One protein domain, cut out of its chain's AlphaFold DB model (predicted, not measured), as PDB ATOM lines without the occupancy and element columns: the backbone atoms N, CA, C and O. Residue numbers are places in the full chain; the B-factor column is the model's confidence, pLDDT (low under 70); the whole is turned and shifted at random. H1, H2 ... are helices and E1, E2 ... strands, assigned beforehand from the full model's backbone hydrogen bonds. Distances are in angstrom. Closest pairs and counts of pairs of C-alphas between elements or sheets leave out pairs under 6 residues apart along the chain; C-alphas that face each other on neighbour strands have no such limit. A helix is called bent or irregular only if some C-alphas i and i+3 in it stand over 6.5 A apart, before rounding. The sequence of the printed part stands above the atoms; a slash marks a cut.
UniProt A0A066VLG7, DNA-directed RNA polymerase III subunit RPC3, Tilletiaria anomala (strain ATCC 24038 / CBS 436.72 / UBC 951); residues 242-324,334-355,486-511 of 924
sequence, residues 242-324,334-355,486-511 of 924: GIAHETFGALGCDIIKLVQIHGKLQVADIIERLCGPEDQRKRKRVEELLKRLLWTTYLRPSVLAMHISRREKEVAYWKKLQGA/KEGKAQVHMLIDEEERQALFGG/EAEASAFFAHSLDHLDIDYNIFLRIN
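AT A GLANCE: This is residues 242 to 324, 334 to 355 and 486 to 511 of the 924 residues of the protein "DNA-directed RNA polymerase III subunit RPC3" of Tilletiaria anomala (strain ATCC 24038 / CBS 436.72 / UBC 951) (UniProt A0A066VLG7). Two lobes make a long, loose shape: one holds H1, H2 and H3 crossed at large angles beside the small strand pair E1 and E3, and the other is an arm of H4, H5 and H6 that makes the length. The arm joins the first lobe at E1, where the end of H6 also comes back near the strand; E2 runs beside H3, and H7 lies at the margin of the first lobe. The 131 printed residues hold seven named helices and three named strands in the order H1 H2 H3 E1 H4 H5 H6 H7 E2 E3, with E1 and E3 an antiparallel sheet; the class is mostly helix. The radius of gyration of the C-alphas is 18.3 A, and they span 61 by 32 by 28 A.

HOW THE PARTS SIT: Start with H1, residues 242 to 262: it is irregular, C-alphas 247 and 250 being 9.6 A apart, with a kink of 141 degrees near residue 250. With its residues 254 to 259 alone it touches H2, residues 267 to 274, about perpendicular at 73 degrees; the closest C-alphas, of Ile 255 and Ile 270, are 7.2 A apart. Next look at the hub, H3, residues 280 to 295, which touches H2 at a steep tilt of 48 degrees, opposite ways, the closest C-alphas being those of Ile 271 and Arg 283, 6.5 A apart. H3 and H1 only just touch, with 3 pairs of C-alphas within 8 A, the closest those of Gly 252 and Leu 289 at 7.1 A. E1, residues 299 to 301, is antiparallel to E3, residues 507 to 510: N 300 and O 509 are within hydrogen-bond range at 2.9 A. In the arm, H6, residues 334 to 353, touches H5, residues 310 to 320, at a steep tilt of 63 degrees, opposite ways; their closest C-alphas, of Tyr 317 and Val 340, are 6.0 A apart. H6 also touches H4, residues 304 to 307, the closest C-alphas being those of Ala 305 and Ala 351 at 7.2 A. H7, residues 486 to 497, only just touches H3, with 3 pairs within 8 A, the closest C-alphas those of Lys 291 and Leu 497 at 7.2 A. E2, residues 500 to 502, pairs with no named strand. Every O i to N i+4 pair is within hydrogen-bond range in H2, H3, H5, H6 and H7, against 14 of 17 in H1; H4 is too short for one.

IN THESE COORDINATES: Find C-alpha 242 at (206.548, 260.800, 229.604), where H1 begins its 18.5 A. H3 measures 22.3 A and H6 28.2 A, from C-alpha 334 at (246.945, 250.394, 222.110). E3 ends at C-alpha 510, (217.128, 264.982, 220.786).

THE WHOLE: The C-alphas farthest apart, of Glu 278 and Ala 324, are 62.0 A apart. The two cuts leave 17.5 A between C-alphas 324 and 334 and 32.3 A between C-alphas 355 and 486; of the links printed whole, none is long. Confidence is under 70 at residues 278, 323 to 324, 351 to 355 and 486 to 499.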
ATOM      1  N   GLY A 242     206.935 260.865 228.187       93.38
ATOM      2  CA  GLY A 242     206.548 260.800 229.604       93.38
ATOM      3  C   GLY A 242     207.516 261.574 230.502       93.38
ATOM      4  O   GLY A 242     207.117 262.538 231.150       93.38
ATOM      5  N   ILE A 243     208.814 261.259 230.422       92.69
ATOM      6  CA  ILE A 243     209.882 261.953 231.167       92.69
ATOM      7  C   ILE A 243     209.879 263.466 230.877       92.69
ATOM      8  O   ILE A 243     210.101 264.280 231.777       92.69
ATOM      9  N   ALA A 244     209.615 263.871 229.627       93.75
ATOM     10  CA  ALA A 244     209.502 265.279 229.255       93.75
ATOM     11  C   ALA A 244     208.252 265.957 229.844       93.75
ATOM     12  O   ALA A 244     208.328 267.121 230.233       93.75
ATOM     13  N   HIS A 245     207.123 265.251 229.931       93.94
ATOM     14  CA  HIS A 245     205.912 265.748 230.581       93.94
ATOM     15  C   HIS A 245     206.097 265.902 232.096       93.94
ATOM     16  O   HIS A 245     205.722 266.932 232.647       93.94
ATOM     17  N   GLU A 246     206.727 264.932 232.756       91.50
ATOM     18  CA  GLU A 246     207.035 264.986 234.191       91.50
ATOM     19  C   GLU A 246     208.010 266.129 234.516       91.50
ATOM     20  O   GLU A 246     207.711 266.983 235.343       91.50
ATOM     21  N   THR A 247     209.143 266.209 233.809       88.69
ATOM     22  CA  THR A 247     210.237 267.151 234.134       88.69
ATOM     23  C   THR A 247     209.959 268.601 233.683       88.69
ATOM     24  O   THR A 247     210.582 269.548 234.175       88.69
ATOM     25  N   PHE A 248     209.077 268.797 232.691       89.56
ATOM     26  CA  PHE A 248     208.891 270.087 232.004       89.56
ATOM     27  C   PHE A 248     207.431 270.451 231.664       89.56
ATOM     28  O   PHE A 248     207.191 271.498 231.053       89.56
ATOM     29  N   GLY A 249     206.455 269.623 232.038       91.81
ATOM     30  CA  GLY A 249     205.038 269.830 231.734       91.81
ATOM     31  C   GLY A 249     204.686 269.726 230.245       91.81
ATOM     32  O   GLY A 249     205.505 269.374 229.389       91.81
ATOM     33  N   ALA A 250     203.439 270.079 229.919       91.19
ATOM     34  CA  ALA A 250     202.885 269.984 228.565       91.19
ATOM     35  C   ALA A 250     203.733 270.697 227.489       91.19
ATOM     36  O   ALA A 250     204.010 270.115 226.445       91.19
ATOM     37  N   LEU A 251     204.238 271.910 227.756       90.81
ATOM     38  CA  LEU A 251     205.057 272.646 226.779       90.81
ATOM     39  C   LEU A 251     206.398 271.953 226.477       90.81
ATOM     40  O   LEU A 251     206.870 272.011 225.343       90.81
ATOM     41  N   GLY A 252     207.014 271.284 227.458       91.12
ATOM     42  CA  GLY A 252     208.239 270.511 227.233       91.12
ATOM     43  C   GLY A 252     207.970 269.223 226.460       91.12
ATOM     44  O   GLY A 252     208.692 268.899 225.519       91.12
ATOM     45  N   CYS A 253     206.876 268.547 226.807       93.69
ATOM     46  CA  CYS A 253     206.331 267.407 226.078       93.69
ATOM     47  C   CYS A 253     206.098 267.744 224.587       93.69
ATOM     48  O   CYS A 253     206.548 266.999 223.717       93.69
ATOM     49  N   ASP A 254     205.513 268.903 224.272       92.94
ATOM     50  CA  ASP A 254     205.257 269.331 222.889       92.94
ATOM     51  C   ASP A 254     206.529 269.708 222.110       92.94
ATOM     52  O   ASP A 254     206.668 269.318 220.948       92.94
ATOM     53  N   ILE A 255     207.505 270.377 222.743       93.62
ATOM     54  CA  ILE A 255     208.832 270.624 222.140       93.62
ATOM     55  C   ILE A 255     209.514 269.296 221.779       93.62
ATOM     56  O   ILE A 255     210.031 269.139 220.671       93.62
ATOM     57  N   ILE A 256     209.509 268.326 222.699       94.69
ATOM     58  CA  ILE A 256     210.147 267.022 222.487       94.69
ATOM     59  C   ILE A 256     209.422 266.226 221.394       94.69
ATOM     60  O   ILE A 256     210.091 265.751 220.477       94.69
ATOM     61  N   LYS A 257     208.081 266.156 221.395       93.94
ATOM     62  CA  LYS A 257     207.298 265.551 220.295       93.94
ATOM     63  C   LYS A 257     207.666 266.153 218.936       93.94
ATOM     64  O   LYS A 257     207.976 265.414 218.004       93.94
ATOM     65  N   LEU A 258     207.677 267.485 218.823       94.00
ATOM     66  CA  LEU A 258     207.947 268.180 217.561       94.00
ATOM     67  C   LEU A 258     209.350 267.853 217.014       94.00
ATOM     68  O   LEU A 258     209.510 267.607 215.817       94.00
ATOM     69  N   VAL A 259     210.361 267.783 217.888       93.94
ATOM     70  CA  VAL A 259     211.731 267.402 217.500       93.94
ATOM     71  C   VAL A 259     211.851 265.898 217.202       93.94
ATOM     72  O   VAL A 259     212.576 265.537 216.278       93.94
ATOM     73  N   GLN A 260     211.121 265.009 217.892       92.50
ATOM     74  CA  GLN A 260     211.079 263.575 217.550       92.50
ATOM     75  C   GLN A 260     210.491 263.332 216.151       92.50
ATOM     76  O   GLN A 260     211.072 262.580 215.365       92.50
ATOM     77  N   ILE A 261     209.360 263.980 215.846       91.38
ATOM     78  CA  ILE A 261     208.586 263.794 214.606       91.38
ATOM     79  C   ILE A 261     209.340 264.311 213.376       91.38
ATOM     80  O   ILE A 261     209.236 263.716 212.308       91.38
ATOM     81  N   HIS A 262     210.111 265.395 213.512       91.56
ATOM     82  CA  HIS A 262     210.850 265.999 212.395       91.56
ATOM     83  C   HIS A 262     212.362 265.702 212.393       91.56
ATOM     84  O   HIS A 262     213.047 266.028 211.421       91.56
ATOM     85  N   GLY A 263     212.909 265.104 213.456       90.88
ATOM     86  CA  GLY A 263     214.316 264.704 213.592       90.88
ATOM     87  C   GLY A 263     215.293 265.849 213.896       90.88
ATOM     88  O   GLY A 263     216.012 265.797 214.896       90.88
ATOM     89  N   LYS A 264     215.333 266.866 213.027       91.31
ATOM     90  CA  LYS A 264     216.162 268.080 213.157       91.31
ATOM     91  C   LYS A 264     215.338 269.308 212.779       91.31
ATOM     92  O   LYS A 264     214.810 269.365 211.672       91.31
ATOM     93  N   LEU A 265     215.273 270.308 213.648       92.50
ATOM     94  CA  LEU A 265     214.588 271.580 213.378       92.50
ATOM     95  C   LEU A 265     215.442 272.754 213.838       92.50
ATOM     96  O   LEU A 265     216.216 272.601 214.784       92.50
ATOM     97  N   GLN A 266     215.297 273.917 213.207       92.06
ATOM     98  CA  GLN A 266     215.881 275.141 213.747       92.06
ATOM     99  C   GLN A 266     215.100 275.607 214.979       92.06
ATOM    100  O   GLN A 266     213.904 275.349 215.120       92.06
ATOM    101  N   VAL A 267     215.764 276.342 215.870       90.12
ATOM    102  CA  VAL A 267     215.095 277.003 217.003       90.12
ATOM    103  C   VAL A 267     213.988 277.949 216.517       90.12
ATOM    104  O   VAL A 267     212.920 277.991 217.126       90.12
ATOM    105  N   ALA A 268     214.196 278.638 215.388       88.94
ATOM    106  CA  ALA A 268     213.158 279.418 214.714       88.94
ATOM    107  C   ALA A 268     211.913 278.574 214.357       88.94
ATOM    108  O   ALA A 268     210.819 278.916 214.808       88.94
ATOM    109  N   ASP A 269     212.085 277.445 213.648       91.31
ATOM    110  CA  ASP A 269     210.992 276.532 213.262       91.31
ATOM    111  C   ASP A 269     210.181 276.050 214.475       91.31
ATOM    112  O   ASP A 269     208.955 275.957 214.423       91.31
ATOM    113  N   ILE A 270     210.873 275.692 215.566       91.31
ATOM    114  CA  ILE A 270     210.250 275.163 216.787       91.31
ATOM    115  C   ILE A 270     209.361 276.230 217.428       91.31
ATOM    116  O   ILE A 270     208.234 275.942 217.827       91.31
ATOM    117  N   ILE A 271     209.847 277.470 217.510       90.69
ATOM    118  CA  ILE A 271     209.102 278.575 218.117       90.69
ATOM    119  C   ILE A 271     207.899 278.964 217.247       90.69
ATOM    120  O   ILE A 271     206.809 279.141 217.787       90.69
ATOM    121  N   GLU A 272     208.069 279.046 215.924       90.31
ATOM    122  CA  GLU A 272     207.001 279.396 214.974       90.31
ATOM    123  C   GLU A 272     205.884 278.341 214.919       90.31
ATOM    124  O   GLU A 272     204.709 278.688 214.871       90.31
ATOM    125  N   ARG A 273     206.218 277.046 214.998       89.81
ATOM    126  CA  ARG A 273     205.210 275.967 214.992       89.81
ATOM    127  C   ARG A 273     204.465 275.817 216.318       89.81
ATOM    128  O   ARG A 273     203.347 275.311 216.321       89.81
ATOM    129  N   LEU A 274     205.070 276.217 217.439       87.69
ATOM    130  CA  LEU A 274     204.451 276.112 218.767       87.69
ATOM    131  C   LEU A 274     203.716 277.388 219.202       87.69
ATOM    132  O   LEU A 274     202.841 277.305 220.068       87.69
ATOM    133  N   CYS A 275     204.051 278.554 218.645       86.44
ATOM    134  CA  CYS A 275     203.494 279.848 219.041       86.44
ATOM    135  C   CYS A 275     202.891 280.568 217.832       86.44
ATOM    136  O   CYS A 275     203.607 280.881 216.884       86.44
ATOM    137  N   GLY A 276     201.597 280.894 217.898       76.00
ATOM    138  CA  GLY A 276     200.963 281.751 216.896       76.00
ATOM    139  C   GLY A 276     201.598 283.152 216.851       76.00
ATOM    140  O   GLY A 276     202.253 283.562 217.814       76.00
ATOM    141  N   PRO A 277     201.393 283.921 215.765       70.56
ATOM    142  CA  PRO A 277     202.087 285.192 215.534       70.56
ATOM    143  C   PRO A 277     201.844 286.265 216.611       70.56
ATOM    144  O   PRO A 277     202.675 287.154 216.772       70.56
ATOM    145  N   GLU A 278     200.748 286.176 217.369       69.38
ATOM    146  CA  GLU A 278     200.406 287.127 218.440       69.38
ATOM    147  C   GLU A 278     200.823 286.645 219.847       69.38
ATOM    148  O   GLU A 278     200.784 287.398 220.822       69.38
ATOM    149  N   ASP A 279     201.277 285.395 219.973       82.31
ATOM    150  CA  ASP A 279     201.331 284.645 221.232       82.31
ATOM    151  C   ASP A 279     202.630 284.898 222.036       82.31
ATOM    152  O   ASP A 279     203.317 283.994 222.524       82.31
ATOM    153  N   GLN A 280     203.007 286.174 222.177       84.12
ATOM    154  CA  GLN A 280     204.321 286.614 222.676       84.12
ATOM    155  C   GLN A 280     204.620 286.183 224.129       84.12
ATOM    156  O   GLN A 280     205.783 286.124 224.536       84.12
ATOM    157  N   ARG A 281     203.593 285.842 224.925       86.31
ATOM    158  CA  ARG A 281     203.759 285.207 226.250       86.31
ATOM    159  C   ARG A 281     204.163 283.734 226.136       86.31
ATOM    160  O   ARG A 281     205.051 283.303 226.870       86.31
ATOM    161  N   LYS A 282     203.541 282.976 225.227       87.19
ATOM    162  CA  LYS A 282     203.880 281.571 224.957       87.19
ATOM    163  C   LYS A 282     205.288 281.469 224.372       87.19
ATOM    164  O   LYS A 282     206.090 280.680 224.864       87.19
ATOM    165  N   ARG A 283     205.621 282.365 223.437       88.50
ATOM    166  CA  ARG A 283     206.952 282.484 222.825       88.50
ATOM    167  C   ARG A 283     208.078 282.598 223.853       88.50
ATOM    168  O   ARG A 283     208.996 281.788 223.821       88.50
ATOM    169  N   LYS A 284     207.972 283.527 224.812       88.00
ATOM    170  CA  LYS A 284     208.972 283.676 225.888       88.00
ATOM    171  C   LYS A 284     209.130 282.412 226.731       88.00
ATOM    172  O   LYS A 284     210.255 281.993 226.969       88.00
ATOM    173  N   ARG A 285     208.024 281.759 227.111       88.88
ATOM    174  CA  ARG A 285     208.062 280.489 227.861       88.88
ATOM    175  C   ARG A 285     208.741 279.369 227.066       88.88
ATOM    176  O   ARG A 285     209.494 278.596 227.646       88.88
ATOM    177  N   VAL A 286     208.508 279.286 225.754       90.19
ATOM    178  CA  VAL A 286     209.186 278.322 224.868       90.19
ATOM    179  C   VAL A 286     210.674 278.661 224.724       90.19
ATOM    180  O   VAL A 286     211.500 277.759 224.800       90.19
ATOM    181  N   GLU A 287     211.046 279.937 224.598       89.06
ATOM    182  CA  GLU A 287     212.446 280.386 224.573       89.06
ATOM    183  C   GLU A 287     213.165 280.084 225.909       89.06
ATOM    184  O   GLU A 287     214.252 279.512 225.914       89.06
ATOM    185  N   GLU A 288     212.556 280.375 227.059       88.50
ATOM    186  CA  GLU A 288     213.072 280.029 228.396       88.50
ATOM    187  C   GLU A 288     213.206 278.507 228.592       88.50
ATOM    188  O   GLU A 288     214.220 278.020 229.104       88.50
ATOM    189  N   LEU A 289     212.226 277.730 228.124       90.38
ATOM    190  CA  LEU A 289     212.244 276.274 228.227       90.38
ATOM    191  C   LEU A 289     213.260 275.629 227.273       90.38
ATOM    192  O   LEU A 289     213.939 274.683 227.664       90.38
ATOM    193  N   LEU A 290     213.454 276.173 226.068       89.56
ATOM    194  CA  LEU A 290     214.525 275.761 225.155       89.56
ATOM    195  C   LEU A 290     215.911 276.068 225.740       89.56
ATOM    196  O   LEU A 290     216.793 275.211 225.653       89.56
ATOM    197  N   LYS A 291     216.102 277.214 226.419       86.25
ATOM    198  CA  LYS A 291     217.328 277.482 227.199       86.25
ATOM    199  C   LYS A 291     217.539 276.400 228.257       86.25
ATOM    200  O   LYS A 291     218.633 275.842 228.324       86.25
ATOM    201  N   ARG A 292     216.508 276.048 229.038       85.62
ATOM    202  CA  ARG A 292     216.587 274.995 230.072       85.62
ATOM    203  C   ARG A 292     216.865 273.606 229.477       85.62
ATOM    204  O   ARG A 292     217.713 272.901 230.015       85.62
ATOM    205  N   LEU A 293     216.232 273.221 228.365       88.19
ATOM    206  CA  LEU A 293     216.414 271.923 227.687       88.19
ATOM    207  C   LEU A 293     217.807 271.767 227.056       88.19
ATOM    208  O   LEU A 293     218.436 270.714 227.198       88.19
ATOM    209  N   LEU A 294     218.322 272.820 226.410       85.31
ATOM    210  CA  LEU A 294     219.708 272.879 225.934       85.31
ATOM    211  C   LEU A 294     220.689 272.844 227.103       85.31
ATOM    212  O   LEU A 294     221.659 272.077 227.087       85.31
ATOM    213  N   TRP A 295     220.415 273.633 228.147       80.50
ATOM    214  CA  TRP A 295     221.234 273.666 229.349       80.50
ATOM    215  C   TRP A 295     221.216 272.344 230.113       80.50
ATOM    216  O   TRP A 295     222.204 272.028 230.745       80.50
ATOM    217  N   THR A 296     220.188 271.505 230.008       78.94
ATOM    218  CA  THR A 296     220.136 270.192 230.688       78.94
ATOM    219  C   THR A 296     220.466 268.997 229.779       78.94
ATOM    220  O   THR A 296     220.452 267.855 230.223       78.94
ATOM    221  N   THR A 297     220.892 269.249 228.534       82.94
ATOM    222  CA  THR A 297     221.347 268.266 227.518       82.94
ATOM    223  C   THR A 297     220.295 267.318 226.932       82.94
ATOM    224  O   THR A 297     220.676 266.440 226.159       82.94
ATOM    225  N   TYR A 298     218.995 267.475 227.212       87.88
ATOM    226  CA  TYR A 298     217.950 266.687 226.524       87.88
ATOM    227  C   TYR A 298     217.873 267.024 225.028       87.88
ATOM    228  O   TYR A 298     217.574 266.159 224.202       87.88
ATOM    229  N   LEU A 299     218.197 268.274 224.677       89.88
ATOM    230  CA  LEU A 299     218.462 268.703 223.308       89.88
ATOM    231  C   LEU A 299     219.972 268.897 223.107       89.88
ATOM    232  O   LEU A 299     220.672 269.409 223.984       89.88
ATOM    233  N   ARG A 300     220.466 268.492 221.935       85.75
ATOM    234  CA  ARG A 300     221.850 268.679 221.472       85.75
ATOM    235  C   ARG A 300     221.835 269.372 220.096       85.75
ATOM    236  O   ARG A 300     220.953 269.073 219.286       85.75
ATOM    237  N   PRO A 301     222.801 270.254 219.789       86.94
ATOM    238  CA  PRO A 301     223.014 270.746 218.430       86.94
ATOM    239  C   PRO A 301     223.283 269.627 217.415       86.94
ATOM    240  O   PRO A 301     223.886 268.600 217.733       86.94
ATOM    241  N   SER A 302     222.875 269.841 216.164       86.00
ATOM    242  CA  SER A 302     223.140 268.938 215.043       86.00
ATOM    243  C   SER A 302     224.290 269.466 214.178       86.00
ATOM    244  O   SER A 302     224.076 270.227 213.237       86.00
ATOM    245  N   VAL A 303     225.516 269.040 214.489       79.94
ATOM    246  CA  VAL A 303     226.752 269.408 213.764       79.94
ATOM    247  C   VAL A 303     227.127 268.319 212.748       79.94
ATOM    248  O   VAL A 303     226.884 267.139 213.001       79.94
ATOM    249  N   LEU A 304     227.772 268.679 211.628       75.56
ATOM    250  CA  LEU A 304     228.197 267.735 210.572       75.56
ATOM    251  C   LEU A 304     229.028 266.550 211.102       75.56
ATOM    252  O   LEU A 304     228.820 265.415 210.673       75.56
ATOM    253  N   ALA A 305     229.904 266.785 212.085       74.19
ATOM    254  CA  ALA A 305     230.691 265.743 212.754       74.19
ATOM    255  C   ALA A 305     229.829 264.647 213.419       74.19
ATOM    256  O   ALA A 305     230.293 263.526 213.610       74.19
ATOM    257  N   MET A 306     228.560 264.933 213.730       75.31
ATOM    258  CA  MET A 306     227.605 263.990 214.329       75.31
ATOM    259  C   MET A 306     226.782 263.202 213.294       75.31
ATOM    260  O   MET A 306     225.859 262.476 213.677       75.31
ATOM    261  N   HIS A 307     227.080 263.354 211.997       81.25
ATOM    262  CA  HIS A 307     226.504 262.570 210.894       81.25
ATOM    263  C   HIS A 307     227.509 261.590 210.269       81.25
ATOM    264  O   HIS A 307     227.137 260.808 209.394       81.25
ATOM    265  N   ILE A 308     228.750 261.587 210.763       84.75
ATOM    266  CA  ILE A 308     229.805 260.639 210.405       84.75
ATOM    267  C   ILE A 308     229.842 259.524 211.461       84.75
ATOM    268  O   ILE A 308     229.854 259.788 212.662       84.75
ATOM    269  N   SER A 309     229.883 258.272 211.005       84.69
ATOM    270  CA  SER A 309     230.019 257.074 211.843       84.69
ATOM    271  C   SER A 309     231.278 257.127 212.719       84.69
ATOM    272  O   SER A 309     232.359 257.465 212.230       84.69
ATOM    273  N   ARG A 310     231.188 256.740 214.003       82.62
ATOM    274  CA  ARG A 310     232.344 256.764 214.932       82.62
ATOM    275  C   ARG A 310     233.519 255.930 214.400       82.62
ATOM    276  O   ARG A 310     234.668 256.338 214.525       82.62
ATOM    277  N   ARG A 311     233.232 254.825 213.697       81.56
ATOM    278  CA  ARG A 311     234.227 253.980 213.011       81.56
ATOM    279  C   ARG A 311     234.947 254.713 211.871       81.56
ATOM    280  O   ARG A 311     236.149 254.537 211.691       81.56
ATOM    281  N   GLU A 312     234.241 255.542 211.109       83.19
ATOM    282  CA  GLU A 312     234.840 256.356 210.040       83.19
ATOM    283  C   GLU A 312     235.746 257.445 210.625       83.19
ATOM    284  O   GLU A 312     236.850 257.659 210.118       83.19
ATOM    285  N   LYS A 313     235.344 258.062 211.748       81.94
ATOM    286  CA  LYS A 313     236.223 258.952 212.520       81.94
ATOM    287  C   LYS A 313     237.475 258.215 212.998       81.94
ATOM    288  O   LYS A 313     238.580 258.703 212.773       81.94
ATOM    289  N   GLU A 314     237.329 257.033 213.603       83.25
ATOM    290  CA  GLU A 314     238.455 256.207 214.066       83.25
ATOM    291  C   GLU A 314     239.460 255.946 212.939       83.25
ATOM    292  O   GLU A 314     240.653 256.188 213.116       83.25
ATOM    293  N   VAL A 315     238.988 255.526 211.760       82.94
ATOM    294  CA  VAL A 315     239.835 255.300 210.578       82.94
ATOM    295  C   VAL A 315     240.493 256.600 210.101       82.94
ATOM    296  O   VAL A 315     241.697 256.609 209.834       82.94
ATOM    297  N   ALA A 316     239.754 257.711 210.030       81.56
ATOM    298  CA  ALA A 316     240.277 258.997 209.576       81.56
ATOM    299  C   ALA A 316     241.348 259.572 210.522       81.56
ATOM    300  O   ALA A 316     242.417 259.986 210.065       81.56
ATOM    301  N   TYR A 317     241.106 259.569 211.837       82.06
ATOM    302  CA  TYR A 317     242.080 260.012 212.837       82.06
ATOM    303  C   TYR A 317     243.273 259.062 212.931       82.06
ATOM    304  O   TYR A 317     244.407 259.533 212.987       82.06
ATOM    305  N   TRP A 318     243.064 257.744 212.864       81.69
ATOM    306  CA  TRP A 318     244.157 256.768 212.822       81.69
ATOM    307  C   TRP A 318     245.067 256.989 211.607       81.69
ATOM    308  O   TRP A 318     246.288 257.037 211.758       81.69
ATOM    309  N   LYS A 319     244.486 257.222 210.422       81.00
ATOM    310  CA  LYS A 319     245.211 257.551 209.183       81.00
ATOM    311  C   LYS A 319     245.992 258.866 209.305       81.00
ATOM    312  O   LYS A 319     247.166 258.895 208.942       81.00
ATOM    313  N   LYS A 320     245.398 259.928 209.876       79.50
ATOM    314  CA  LYS A 320     246.113 261.182 210.212       79.50
ATOM    315  C   LYS A 320     247.310 260.899 211.136       79.50
ATOM    316  O   LYS A 320     248.418 261.360 210.877       79.50
ATOM    317  N   LEU A 321     247.115 260.066 212.161       77.06
ATOM    318  CA  LEU A 321     248.147 259.663 213.125       77.06
ATOM    319  C   LEU A 321     249.215 258.710 212.543       77.06
ATOM    320  O   LEU A 321     250.201 258.426 213.225       77.06
ATOM    321  N   GLN A 322     249.041 258.211 211.314       71.88
ATOM    322  CA  GLN A 322     249.996 257.380 210.563       71.88
ATOM    323  C   GLN A 322     250.818 258.174 209.525       71.88
ATOM    324  O   GLN A 322     251.569 257.566 208.764       71.88
ATOM    325  N   GLY A 323     250.736 259.512 209.505       60.28
ATOM    326  CA  GLY A 323     251.418 260.380 208.527       60.28
ATOM    327  C   GLY A 323     252.955 260.299 208.467       60.28
ATOM    328  O   GLY A 323     253.553 260.888 207.572       60.28
ATOM    329  N   ALA A 324     253.598 259.554 209.373       51.69
ATOM    330  CA  ALA A 324     254.990 259.121 209.270       51.69
ATOM    331  C   ALA A 324     255.068 257.600 209.505       51.69
ATOM    332  O   ALA A 324     254.476 257.076 210.454       51.69
ATOM    333  N   LYS A 334     247.903 250.106 221.027       80.62
ATOM    334  CA  LYS A 334     246.945 250.394 222.110       80.62
ATOM    335  C   LYS A 334     246.950 251.879 222.497       80.62
ATOM    336  O   LYS A 334     245.886 252.476 222.618       80.62
ATOM    337  N   GLU A 335     248.132 252.474 222.634       82.38
ATOM    338  CA  GLU A 335     248.318 253.904 222.919       82.38
ATOM    339  C   GLU A 335     247.780 254.776 221.775       82.38
ATOM    340  O   GLU A 335     247.019 255.707 222.020       82.38
ATOM    341  N   GLY A 336     248.072 254.420 220.517       80.56
ATOM    342  CA  GLY A 336     247.516 255.107 219.349       80.56
ATOM    343  C   GLY A 336     245.987 255.036 219.267       80.56
ATOM    344  O   GLY A 336     245.358 256.026 218.906       80.56
ATOM    345  N   LYS A 337     245.372 253.903 219.637       83.12
ATOM    346  CA  LYS A 337     243.905 253.774 219.684       83.12
ATOM    347  C   LYS A 337     243.298 254.626 220.795       83.12
ATOM    348  O   LYS A 337     242.322 255.322 220.544       83.12
ATOM    349  N   ALA A 338     243.899 254.631 221.987       82.69
ATOM    350  CA  ALA A 338     243.469 255.510 223.073       82.69
ATOM    351  C   ALA A 338     243.544 256.994 222.665       82.69
ATOM    352  O   ALA A 338     242.593 257.735 222.894       82.69
ATOM    353  N   GLN A 339     244.616 257.407 221.979       83.00
ATOM    354  CA  GLN A 339     244.744 258.766 221.446       83.00
ATOM    355  C   GLN A 339     243.661 259.099 220.406       83.00
ATOM    356  O   GLN A 339     243.130 260.205 220.419       83.00
ATOM    357  N   VAL A 340     243.311 258.155 219.525       82.31
ATOM    358  CA  VAL A 340     242.225 258.328 218.544       82.31
ATOM    359  C   VAL A 340     240.862 258.467 219.226       82.31
ATOM    360  O   VAL A 340     240.121 259.373 218.865       82.31
ATOM    361  N   HIS A 341     240.547 257.649 220.237       79.62
ATOM    362  CA  HIS A 341     239.300 257.812 220.994       79.62
ATOM    363  C   HIS A 341     239.249 259.167 221.716       79.62
ATOM    364  O   HIS A 341     238.264 259.874 221.560       79.62
ATOM    365  N   MET A 342     240.328 259.600 222.386       77.25
ATOM    366  CA  MET A 342     240.359 260.930 223.021       77.25
ATOM    367  C   MET A 342     240.141 262.082 222.026       77.25
ATOM    368  O   MET A 342     239.514 263.069 222.388       77.25
ATOM    369  N   LEU A 343     240.628 261.972 220.783       81.56
ATOM    370  CA  LEU A 343     240.386 262.981 219.741       81.56
ATOM    371  C   LEU A 343     238.927 263.001 219.257       81.56
ATOM    372  O   LEU A 343     238.415 264.069 218.942       81.56
ATOM    373  N   ILE A 344     238.264 261.843 219.209       80.00
ATOM    374  CA  ILE A 344     236.841 261.728 218.849       80.00
ATOM    375  C   ILE A 344     235.959 262.259 219.977       80.00
ATOM    376  O   ILE A 344     235.049 263.038 219.727       80.00
ATOM    377  N   ASP A 345     236.255 261.876 221.215       75.38
ATOM    378  CA  ASP A 345     235.495 262.297 222.391       75.38
ATOM    379  C   ASP A 345     235.644 263.818 222.616       75.38
ATOM    380  O   ASP A 345     234.697 264.486 223.025       75.38
ATOM    381  N   GLU A 346     236.803 264.392 222.266       75.81
ATOM    382  CA  GLU A 346     237.044 265.840 222.226       75.81
ATOM    383  C   GLU A 346     236.321 266.539 221.057       75.81
ATOM    384  O   GLU A 346     235.736 267.598 221.268       75.81
ATOM    385  N   GLU A 347     236.282 265.959 219.851       77.38
ATOM    386  CA  GLU A 347     235.479 266.483 218.728       77.38
ATOM    387  C   GLU A 347     233.977 266.487 219.072       77.38
ATOM    388  O   GLU A 347     233.270 267.461 218.814       77.38
ATOM    389  N   GLU A 348     233.480 265.425 219.708       71.81
ATOM    390  CA  GLU A 348     232.084 265.317 220.142       71.81
ATOM    391  C   GLU A 348     231.784 266.269 221.310       71.81
ATOM    392  O   GLU A 348     230.714 266.880 221.344       71.81
ATOM    393  N   ARG A 349     232.754 266.519 222.202       70.31
ATOM    394  CA  ARG A 349     232.678 267.598 223.200       70.31
ATOM    395  C   ARG A 349     232.627 268.981 222.541       70.31
ATOM    396  O   ARG A 349     231.834 269.816 222.972       70.31
ATOM    397  N   GLN A 350     233.405 269.237 221.492       70.00
ATOM    398  CA  GLN A 350     233.369 270.505 220.747       70.00
ATOM    399  C   GLN A 350     232.047 270.684 219.979       70.00
ATOM    400  O   GLN A 350     231.490 271.780 219.967       70.00
ATOM    401  N   ALA A 351     231.468 269.609 219.436       68.25
ATOM    402  CA  ALA A 351     230.135 269.626 218.823       68.25
ATOM    403  C   ALA A 351     228.986 269.898 219.825       68.25
ATOM    404  O   ALA A 351     227.875 270.228 219.412       68.25
ATOM    405  N   LEU A 352     229.247 269.780 221.133       65.62
ATOM    406  CA  LEU A 352     228.311 270.089 222.221       65.62
ATOM    407  C   LEU A 352     228.559 271.468 222.855       65.62
ATOM    408  O   LEU A 352     227.612 272.185 223.180       65.62
ATOM    409  N   PHE A 353     229.825 271.835 223.059       61.03
ATOM    410  CA  PHE A 353     230.223 272.981 223.888       61.03
ATOM    411  C   PHE A 353     230.955 274.100 223.130       61.03
ATOM    412  O   PHE A 353     231.226 275.146 223.712       61.03
ATOM    413  N   GLY A 354     231.222 273.916 221.836       60.69
ATOM    414  CA  GLY A 354     232.020 274.833 221.024       60.69
ATOM    415  C   GLY A 354     233.529 274.625 221.190       60.69
ATOM    416  O   GLY A 354     233.991 273.746 221.925       60.69
ATOM    417  N   GLY A 355     234.307 275.443 220.479       41.75
ATOM    418  CA  GLY A 355     235.762 275.491 220.624       41.75
ATOM    419  C   GLY A 355     236.186 276.010 222.003       41.75
ATOM    420  O   GLY A 355     235.464 276.761 222.657       41.75
ATOM    421  N   GLU A 486     211.635 271.052 243.156       35.38
ATOM    422  CA  GLU A 486     211.729 271.503 241.765       35.38
ATOM    423  C   GLU A 486     211.658 273.029 241.642       35.38
ATOM    424  O   GLU A 486     212.298 273.599 240.752       35.38
ATOM    425  N   ALA A 487     210.938 273.707 242.541       31.23
ATOM    426  CA  ALA A 487     210.912 275.164 242.611       31.23
ATOM    427  C   ALA A 487     212.296 275.734 242.976       31.23
ATOM    428  O   ALA A 487     212.797 276.604 242.261       31.23
ATOM    429  N   GLU A 488     212.980 275.196 243.995       33.19
ATOM    430  CA  GLU A 488     214.353 275.622 244.323       33.19
ATOM    431  C   GLU A 488     215.347 275.327 243.186       33.19
ATOM    432  O   GLU A 488     216.136 276.195 242.794       33.19
ATOM    433  N   ALA A 489     215.298 274.119 242.613       37.47
ATOM    434  CA  ALA A 489     216.186 273.741 241.517       37.47
ATOM    435  C   ALA A 489     215.961 274.619 240.274       37.47
ATOM    436  O   ALA A 489     216.921 275.088 239.658       37.47
ATOM    437  N   SER A 490     214.703 274.883 239.908       41.09
ATOM    438  CA  SER A 490     214.373 275.741 238.766       41.09
ATOM    439  C   SER A 490     214.694 277.217 239.014       41.09
ATOM    440  O   SER A 490     215.155 277.872 238.080       41.09
ATOM    441  N   ALA A 491     214.583 277.722 240.248       38.00
ATOM    442  CA  ALA A 491     215.049 279.060 240.619       38.00
ATOM    443  C   ALA A 491     216.579 279.202 240.486       38.00
ATOM    444  O   ALA A 491     217.063 280.185 239.917       38.00
ATOM    445  N   PHE A 492     217.347 278.194 240.922       41.62
ATOM    446  CA  PHE A 492     218.800 278.154 240.722       41.62
ATOM    447  C   PHE A 492     219.175 278.125 239.229       41.62
ATOM    448  O   PHE A 492     220.067 278.860 238.796       41.62
ATOM    449  N   PHE A 493     218.468 277.332 238.414       47.84
ATOM    450  CA  PHE A 493     218.675 277.329 236.963       47.84
ATOM    451  C   PHE A 493     218.278 278.661 236.305       47.84
ATOM    452  O   PHE A 493     219.020 279.127 235.446       47.84
ATOM    453  N   ALA A 494     217.177 279.302 236.709       48.19
ATOM    454  CA  ALA A 494     216.732 280.581 236.150       48.19
ATOM    455  C   ALA A 494     217.798 281.678 236.319       48.19
ATOM    456  O   ALA A 494     218.282 282.225 235.326       48.19
ATOM    457  N   HIS A 495     218.280 281.886 237.550       50.50
ATOM    458  CA  HIS A 495     219.345 282.854 237.846       50.50
ATOM    459  C   HIS A 495     220.663 282.527 237.103       50.50
ATOM    460  O   HIS A 495     221.480 283.412 236.827       50.50
ATOM    461  N   SER A 496     220.894 281.260 236.741       56.84
ATOM    462  CA  SER A 496     222.043 280.855 235.921       56.84
ATOM    463  C   SER A 496     221.831 281.043 234.408       56.84
ATOM    464  O   SER A 496     222.813 280.991 233.667       56.84
ATOM    465  N   LEU A 497     220.601 281.262 233.930       65.25
ATOM    466  CA  LEU A 497     220.247 281.341 232.504       65.25
ATOM    467  C   LEU A 497     219.906 282.759 232.011       65.25
ATOM    468  O   LEU A 497     219.991 283.001 230.808       65.25
ATOM    469  N   ASP A 498     219.610 283.715 232.898       65.44
ATOM    470  CA  ASP A 498     219.249 285.106 232.543       65.44
ATOM    471  C   ASP A 498     220.261 285.831 231.628       65.44
ATOM    472  O   ASP A 498     219.904 286.718 230.841       65.44
ATOM    473  N   HIS A 499     221.539 285.445 231.717       68.00
ATOM    474  CA  HIS A 499     222.650 286.025 230.956       68.00
ATOM    475  C   HIS A 499     222.937 285.324 229.614       68.00
ATOM    476  O   HIS A 499     223.855 285.734 228.897       68.00
ATOM    477  N   LEU A 500     222.169 284.286 229.267       74.94
ATOM    478  CA  LEU A 500     222.305 283.509 228.036       74.94
ATOM    479  C   LEU A 500     221.057 283.668 227.165       74.94
ATOM    480  O   LEU A 500     219.931 283.574 227.651       74.94
ATOM    481  N   ASP A 501     221.246 283.870 225.865       77.31
ATOM    482  CA  ASP A 501     220.189 283.844 224.848       77.31
ATOM    483  C   ASP A 501     220.427 282.682 223.860       77.31
ATOM    484  O   ASP A 501     221.496 282.074 223.879       77.31
ATOM    485  N   ILE A 502     219.429 282.295 223.057       82.00
ATOM    486  CA  ILE A 502     219.544 281.149 222.129       82.00
ATOM    487  C   ILE A 502     219.963 281.644 220.738       82.00
ATOM    488  O   ILE A 502     219.504 282.696 220.292       82.00
ATOM    489  N   ASP A 503     220.786 280.870 220.030       82.62
ATOM    490  CA  ASP A 503     220.951 281.021 218.581       82.62
ATOM    491  C   ASP A 503     219.723 280.458 217.840       82.62
ATOM    492  O   ASP A 503     219.476 279.255 217.843       82.62
ATOM    493  N   TYR A 504     218.952 281.324 217.181       85.44
ATOM    494  CA  TYR A 504     217.739 280.929 216.456       85.44
ATOM    495  C   TYR A 504     218.011 280.060 215.215       85.44
ATOM    496  O   TYR A 504     217.121 279.323 214.786       85.44
ATOM    497  N   ASN A 505     219.223 280.124 214.653       86.31
ATOM    498  CA  ASN A 505     219.588 279.440 213.408       86.31
ATOM    499  C   ASN A 505     220.071 277.998 213.628       86.31
ATOM    500  O   ASN A 505     220.251 277.250 212.661       86.31
ATOM    501  N   ILE A 506     220.333 277.600 214.877       87.00
ATOM    502  CA  ILE A 506     220.937 276.302 215.164       87.00
ATOM    503  C   ILE A 506     219.916 275.169 215.010       87.00
ATOM    504  O   ILE A 506     218.804 275.227 215.537       87.00
ATOM    505  N   PHE A 507     220.313 274.108 214.305       89.75
ATOM    506  CA  PHE A 507     219.524 272.882 214.215       89.75
ATOM    507  C   PHE A 507     219.657 272.079 215.508       89.75
ATOM    508  O   PHE A 507     220.764 271.685 215.886       89.75
ATOM    509  N   LEU A 508     218.532 271.791 216.155       91.25
ATOM    510  CA  LEU A 508     218.453 270.955 217.347       91.25
ATOM    511  C   LEU A 508     217.954 269.554 217.016       91.25
ATOM    512  O   LEU A 508     217.101 269.365 216.148       91.25
ATOM    513  N   ARG A 509     218.480 268.583 217.760       89.81
ATOM    514  CA  ARG A 509     218.024 267.192 217.796       89.81
ATOM    515  C   ARG A 509     217.939 266.712 219.245       89.81
ATOM    516  O   ARG A 509     218.539 267.302 220.145       89.81
ATOM    517  N   ILE A 510     217.228 265.614 219.466       91.88
ATOM    518  CA  ILE A 510     217.128 264.982 220.786       91.88
ATOM    519  C   ILE A 510     218.402 264.218 221.151       91.88
ATOM    520  O   ILE A 510     219.153 263.750 220.293       91.88
ATOM    521  N   ASN A 511     218.637 264.117 222.455       89.75
ATOM    522  CA  ASN A 511     219.689 263.324 223.056       89.75
ATOM    523  C   ASN A 511     219.115 262.094 223.787       89.75
ATOM    524  O   ASN A 511     218.763 262.224 224.962       89.75
TER     525      ASN A 511